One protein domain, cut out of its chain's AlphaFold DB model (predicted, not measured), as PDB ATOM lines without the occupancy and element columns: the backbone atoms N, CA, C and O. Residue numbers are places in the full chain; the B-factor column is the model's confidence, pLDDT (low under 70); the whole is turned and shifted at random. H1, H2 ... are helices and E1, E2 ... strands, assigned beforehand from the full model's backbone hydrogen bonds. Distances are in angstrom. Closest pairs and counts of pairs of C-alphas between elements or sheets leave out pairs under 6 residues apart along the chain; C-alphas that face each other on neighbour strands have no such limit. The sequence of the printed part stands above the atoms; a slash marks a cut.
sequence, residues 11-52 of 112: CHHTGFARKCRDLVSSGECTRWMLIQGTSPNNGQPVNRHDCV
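What this domain is: This is residues 11 to 52 of the 112 residues of an uncharacterized protein of Rhodoplanes piscinae (UniProt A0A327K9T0). A small head, made of the short helix H1 and the unnamed stretches before and after it, stands at one end of a long, bowed two-stranded hairpin, E1 and E2, whose turn, residues 39 to 44, is at the far end. The hairpin runs away from the head along the longest axis. The printed part has 42 residues, with one named helix and two named strands in the order H1, E1, E2; the sheet's order is E1 - E2, antiparallel. The class is mixed, helices and strands, with under half of the residues, 20 of 42, in named elements. The whole is loose, with a radius of gyration of the C-alphas of 12.4 A, and elongated, spanning 34 by 18 by 12 A.

How they stand to each other: The first named element is H1, residues 20 to 25, and in it every O i to N i+4 pair is within hydrogen-bond range. Next comes E1, residues 32 to 38. The closest C-alphas of H1 and E1 are those of Val 24 and Trp 32, 6.8 A apart, while the two centres are 17.5 A apart. E1 and E2, residues 45 to 51, form a hairpin. They are antiparallel, with 158 degrees between their N-to-C directions. The C-alphas of residues 32 and 51 face each other at 4.6 A, and those of residues 38 and 45 at 4.5 A. N 35 and O 48 are within hydrogen-bond range at 2.8 A, and so are N 46 and O 37 at 2.8 A. H1 and E2 are apart.

Where its parts are: H1 runs from Cys 20, with its C-alpha at (108.272, 79.843, 116.560), to Ser 25. E1 runs from Trp 32, with its C-alpha at (107.713, 75.307, 108.564), to Thr 38, and measures 18.2 A from first to last C-alpha. E2 begins at Pro 45 and measures 16.9 A from first to last C-alpha; it ends at Cys 51, with its C-alpha at (108.916, 79.649, 107.724).

The domain as a whole: The two C-alphas farthest apart are those of Ala 17 and Gly 43, at 34.4 A. The first and last printed C-alphas, those of Cys 11 and Val 52, are 11.8 A apart. The printed part has no cut. The link from H1 to E1 and the link from E1 to E2 are both short, with 6 residues each, and no link is long. The mean pLDDT of the printed part is 92.8, and no printed residue is under 70.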
ATOM      1  N   CYS A  11     106.229  83.804 117.000       94.25
ATOM      2  CA  CYS A  11     105.522  83.417 115.784       94.25
ATOM      3  C   CYS A  11     104.481  84.464 115.394       94.25
ATOM      4  O   CYS A  11     103.519  84.685 116.127       94.25
ATOM      5  N   HIS A  12     104.623  85.078 114.220       91.38
ATOM      6  CA  HIS A  12     103.651  86.058 113.724       91.38
ATOM      7  C   HIS A  12     102.267  85.429 113.500       91.38
ATOM      8  O   HIS A  12     101.262  86.106 113.687       91.38
ATOM      9  N   HIS A  13     102.191  84.133 113.164       91.12
ATOM     10  CA  HIS A  13     100.916  83.437 112.954       91.12
ATOM     11  C   HIS A  13     100.068  83.368 114.233       91.12
ATOM     12  O   HIS A  13      98.845  83.320 114.157       91.12
ATOM     13  N   THR A  14     100.707  83.416 115.406       93.38
ATOM     14  CA  THR A  14     100.027  83.468 116.709       93.38
ATOM     15  C   THR A  14      99.967  84.881 117.288       93.38
ATOM     16  O   THR A  14      99.728  85.042 118.483       93.38
ATOM     17  N   GLY A  15     100.236  85.917 116.483       93.56
ATOM     18  CA  GLY A  15     100.338  87.293 116.976       93.56
ATOM     19  C   GLY A  15     101.458  87.472 118.005       93.56
ATOM     20  O   GLY A  15     101.322  88.262 118.932       93.56
ATOM     21  N   PHE A  16     102.547  86.708 117.873       94.88
ATOM     22  CA  PHE A  16     103.701  86.675 118.780       94.88
ATOM     23  C   PHE A  16     103.425  86.126 120.190       94.88
ATOM     24  O   PHE A  16     104.315  86.176 121.039       94.88
ATOM     25  N   ALA A  17     102.252  85.532 120.440       95.81
ATOM     26  CA  ALA A  17     101.910  84.938 121.736       95.81
ATOM     27  C   ALA A  17     102.734  83.678 122.074       95.81
ATOM     28  O   ALA A  17     102.933  83.356 123.243       95.81
ATOM     29  N   ARG A  18     103.219  82.954 121.054       95.06
ATOM     30  CA  ARG A  18     104.052  81.745 121.199       95.06
ATOM     31  C   ARG A  18     105.370  81.902 120.445       95.06
ATOM     32  O   ARG A  18     105.440  82.640 119.461       95.06
ATOM     33  N   LYS A  19     106.412  81.175 120.856       96.12
ATOM     34  CA  LYS A  19     107.679  81.131 120.113       96.12
ATOM     35  C   LYS A  19     107.552  80.250 118.873       96.12
ATOM     36  O   LYS A  19     106.909  79.202 118.910       96.12
ATOM     37  N   CYS A  20     108.208  80.654 117.783       95.38
ATOM     38  CA  CYS A  20     108.272  79.843 116.560       95.38
ATOM     39  C   CYS A  20     108.852  78.459 116.845       95.38
ATOM     40  O   CYS A  20     108.329  77.454 116.373       95.38
ATOM     41  N   ARG A  21     109.930  78.417 117.634       95.62
ATOM     42  CA  ARG A  21     110.632  77.178 117.952       95.62
ATOM     43  C   ARG A  21     109.719  76.161 118.631       95.62
ATOM     44  O   ARG A  21     109.731  75.018 118.199       95.62
ATOM     45  N   ASP A  22     108.910  76.584 119.601       95.44
ATOM     46  CA  ASP A  22     108.016  75.695 120.356       95.44
ATOM     47  C   ASP A  22     106.976  75.032 119.446       95.44
ATOM     48  O   ASP A  22     106.727  73.831 119.548       95.44
ATOM     49  N   LEU A  23     106.405  75.802 118.514       95.12
ATOM     50  CA  LEU A  23     105.447  75.307 117.521       95.12
ATOM     51  C   LEU A  23     106.098  74.337 116.528       95.12
ATOM     52  O   LEU A  23     105.498  73.336 116.151       95.12
ATOM     53  N   VAL A  24     107.326  74.622 116.090       95.00
ATOM     54  CA  VAL A  24     108.051  73.742 115.164       95.00
ATOM     55  C   VAL A  24     108.482  72.451 115.861       95.00
ATOM     56  O   VAL A  24     108.293  71.375 115.305       95.00
ATOM     57  N   SER A  25     109.014  72.525 117.084       94.50
ATOM     58  CA  SER A  25     109.493  71.344 117.812       94.50
ATOM     59  C   SER A  25     108.374  70.420 118.289       94.50
ATOM     60  O   SER A  25     108.600  69.223 118.413       94.50
ATOM     61  N   SER A  26     107.185  70.962 118.562       94.44
ATOM     62  CA  SER A  26     105.990  70.176 118.908       94.44
ATOM     63  C   SER A  26     105.294  69.563 117.689       94.44
ATOM     64  O   SER A  26     104.428  68.709 117.855       94.44
ATOM     65  N   GLY A  27     105.653  69.987 116.470       93.06
ATOM     66  CA  GLY A  27     104.963  69.589 115.242       93.06
ATOM     67  C   GLY A  27     103.630  70.312 115.004       93.06
ATOM     68  O   GLY A  27     102.920  69.972 114.064       93.06
ATOM     69  N   GLU A  28     103.287  71.320 115.811       94.88
ATOM     70  CA  GLU A  28     102.068  72.127 115.641       94.88
ATOM     71  C   GLU A  28     102.182  73.150 114.491       94.88
ATOM     72  O   GLU A  28     101.180  73.689 114.018       94.88
ATOM     73  N   CYS A  29     103.399  73.456 114.028       94.56
ATOM     74  CA  CYS A  29     103.627  74.418 112.951       94.56
ATOM     75  C   CYS A  29     103.404  73.801 111.561       94.56
ATOM     76  O   CYS A  29     104.235  73.043 111.071       94.56
ATOM     77  N   THR A  30     102.351  74.227 110.861       93.81
ATOM     78  CA  THR A  30     102.077  73.843 109.457       93.81
ATOM     79  C   THR A  30     102.819  74.695 108.422       93.81
ATOM     80  O   THR A  30     102.698  74.475 107.220       93.81
ATOM     81  N   ARG A  31     103.573  75.700 108.881       93.62
ATOM     82  CA  ARG A  31     104.187  76.753 108.053       93.62
ATOM     83  C   ARG A  31     105.705  76.611 107.934       93.62
ATOM     84  O   ARG A  31     106.344  77.444 107.293       93.62
ATOM     85  N   TRP A  32     106.285  75.609 108.592       94.19
ATOM     86  CA  TRP A  32     107.713  75.307 108.564       94.19
ATOM     87  C   TRP A  32     107.970  74.197 107.554       94.19
ATOM     88  O   TRP A  32     107.572  73.055 107.773       94.19
ATOM     89  N   MET A  33     108.602  74.529 106.435       93.00
ATOM     90  CA  MET A  33     108.802  73.591 105.333       93.00
ATOM     91  C   MET A  33     110.155  73.802 104.664       93.00
ATOM     92  O   MET A  33     110.829  74.808 104.885       93.00
ATOM     93  N   LEU A  34     110.567  72.830 103.856       92.44
ATOM     94  CA  LEU A  34     111.773  72.938 103.050       92.44
ATOM     95  C   LEU A  34     111.557  73.968 101.933       92.44
ATOM     96  O   LEU A  34     110.691  73.787 101.079       92.44
ATOM     97  N   ILE A  35     112.360  75.030 101.936       91.44
ATOM     98  CA  ILE A  35     112.392  76.045 100.886       91.44
ATOM     99  C   ILE A  35     113.572  75.750  99.963       91.44
ATOM    100  O   ILE A  35     114.719  75.668 100.413       91.44
ATOM    101  N   GLN A  36     113.273  75.593  98.673       92.94
ATOM    102  CA  GLN A  36     114.250  75.313  97.624       92.94
ATOM    103  C   GLN A  36     114.101  76.299  96.469       92.94
ATOM    104  O   GLN A  36     112.983  76.649  96.095       92.94
ATOM    105  N   GLY A  37     115.222  76.722  95.893       90.19
ATOM    106  CA  GLY A  37     115.236  77.598  94.725       90.19
ATOM    107  C   GLY A  37     116.447  78.516  94.709       90.19
ATOM    108  O   GLY A  37     117.500  78.180  95.249       90.19
ATOM    109  N   THR A  38     116.283  79.690  94.112       90.75
ATOM    110  CA  THR A  38     117.314  80.727  94.039       90.75
ATOM    111  C   THR A  38     116.805  81.966  94.755       90.75
ATOM    112  O   THR A  38     115.697  82.419  94.493       90.75
ATOM    113  N   SER A  39     117.603  82.520  95.665       88.69
ATOM    114  CA  SER A  39     117.259  83.759  96.363       88.69
ATOM    115  C   SER A  39     117.235  84.929  95.370       88.69
ATOM    116  O   SER A  39     118.277  85.236  94.781       88.69
ATOM    117  N   PRO A  40     116.105  85.639  95.209       84.25
ATOM    118  CA  PRO A  40     116.003  86.741  94.250       84.25
ATOM    119  C   PRO A  40     116.838  87.974  94.638       84.25
ATOM    120  O   PRO A  40     117.110  88.817  93.791       84.25
ATOM    121  N   ASN A  41     117.306  88.081  95.889       85.56
ATOM    122  CA  ASN A  41     118.131  89.215  96.332       85.56
ATOM    123  C   ASN A  41     119.602  89.116  95.908       85.56
ATOM    124  O   ASN A  41     120.254  90.134  95.700       85.56
ATOM    125  N   ASN A  42     120.161  87.905  95.864       89.94
ATOM    126  CA  ASN A  42     121.604  87.697  95.686       89.94
ATOM    127  C   ASN A  42     121.953  86.564  94.711       89.94
ATOM    128  O   ASN A  42     123.134  86.271  94.524       89.94
ATOM    129  N   GLY A  43     120.954  85.907  94.120       88.62
ATOM    130  CA  GLY A  43     121.140  84.826  93.154       88.62
ATOM    131  C   GLY A  43     121.714  83.534  93.739       88.62
ATOM    132  O   GLY A  43     122.049  82.630  92.978       88.62
ATOM    133  N   GLN A  44     121.854  83.422  95.062       93.12
ATOM    134  CA  GLN A  44     122.419  82.226  95.687       93.12
ATOM    135  C   GLN A  44     121.373  81.112  95.800       93.12
ATOM    136  O   GLN A  44     120.201  81.404  96.065       93.12
ATOM    137  N   PRO A  45     121.772  79.838  95.640       93.50
ATOM    138  CA  PRO A  45     120.868  78.718  95.837       93.50
ATOM    139  C   PRO A  45     120.423  78.637  97.301       93.50
ATOM    140  O   PRO A  45     121.202  78.827  98.235       93.50
ATOM    141  N   VAL A  46     119.148  78.327  97.489       92.31
ATOM    142  CA  VAL A  46     118.496  78.144  98.783       92.31
ATOM    143  C   VAL A  46     118.035  76.699  98.859       92.31
ATOM    144  O   VAL A  46     117.382  76.203  97.945       92.31
ATOM    145  N   ASN A  47     118.387  76.021  99.947       93.25
ATOM    146  CA  ASN A  47     117.917  74.676 100.263       93.25
ATOM    147  C   ASN A  47     117.931  74.497 101.785       93.25
ATOM    148  O   ASN A  47     118.877  73.943 102.345       93.25
ATOM    149  N   ARG A  48     116.931  75.061 102.470       91.94
ATOM    150  CA  ARG A  48     116.854  75.045 103.939       91.94
ATOM    151  C   ARG A  48     115.415  74.984 104.425       91.94
ATOM    152  O   ARG A  48     114.513  75.439 103.728       91.94
ATOM    153  N   HIS A  49     115.202  74.453 105.625       92.88
ATOM    154  CA  HIS A  49     113.899  74.579 106.276       92.88
ATOM    155  C   HIS A  49     113.721  76.003 106.797       92.88
ATOM    156  O   HIS A  49     114.629  76.555 107.418       92.88
ATOM    157  N   ASP A  50     112.568  76.597 106.522       93.38
ATOM    158  CA  ASP A  50     112.243  77.949 106.964       93.38
ATOM    159  C   ASP A  50     110.725  78.133 107.083       93.38
ATOM    160  O   ASP A  50     109.931  77.295 106.645       93.38
ATOM    161  N   CYS A  51     110.313  79.251 107.677       93.50
ATOM    162  CA  CYS A  51     108.916  79.649 107.724       93.50
ATOM    163  C   CYS A  51     108.517  80.291 106.393       93.50
ATOM    164  O   CYS A  51     109.177  81.228 105.944       93.50
ATOM    165  N   VAL A  52     107.412  79.844 105.791       92.56
ATOM    166  CA  VAL A  52     106.914  80.385 104.507       92.56
ATOM    167  C   VAL A  52     106.689  81.896 104.534       92.56
ATOM    168  O   VAL A  52     106.911  82.576 103.536       92.56
TER     169      VAL A  52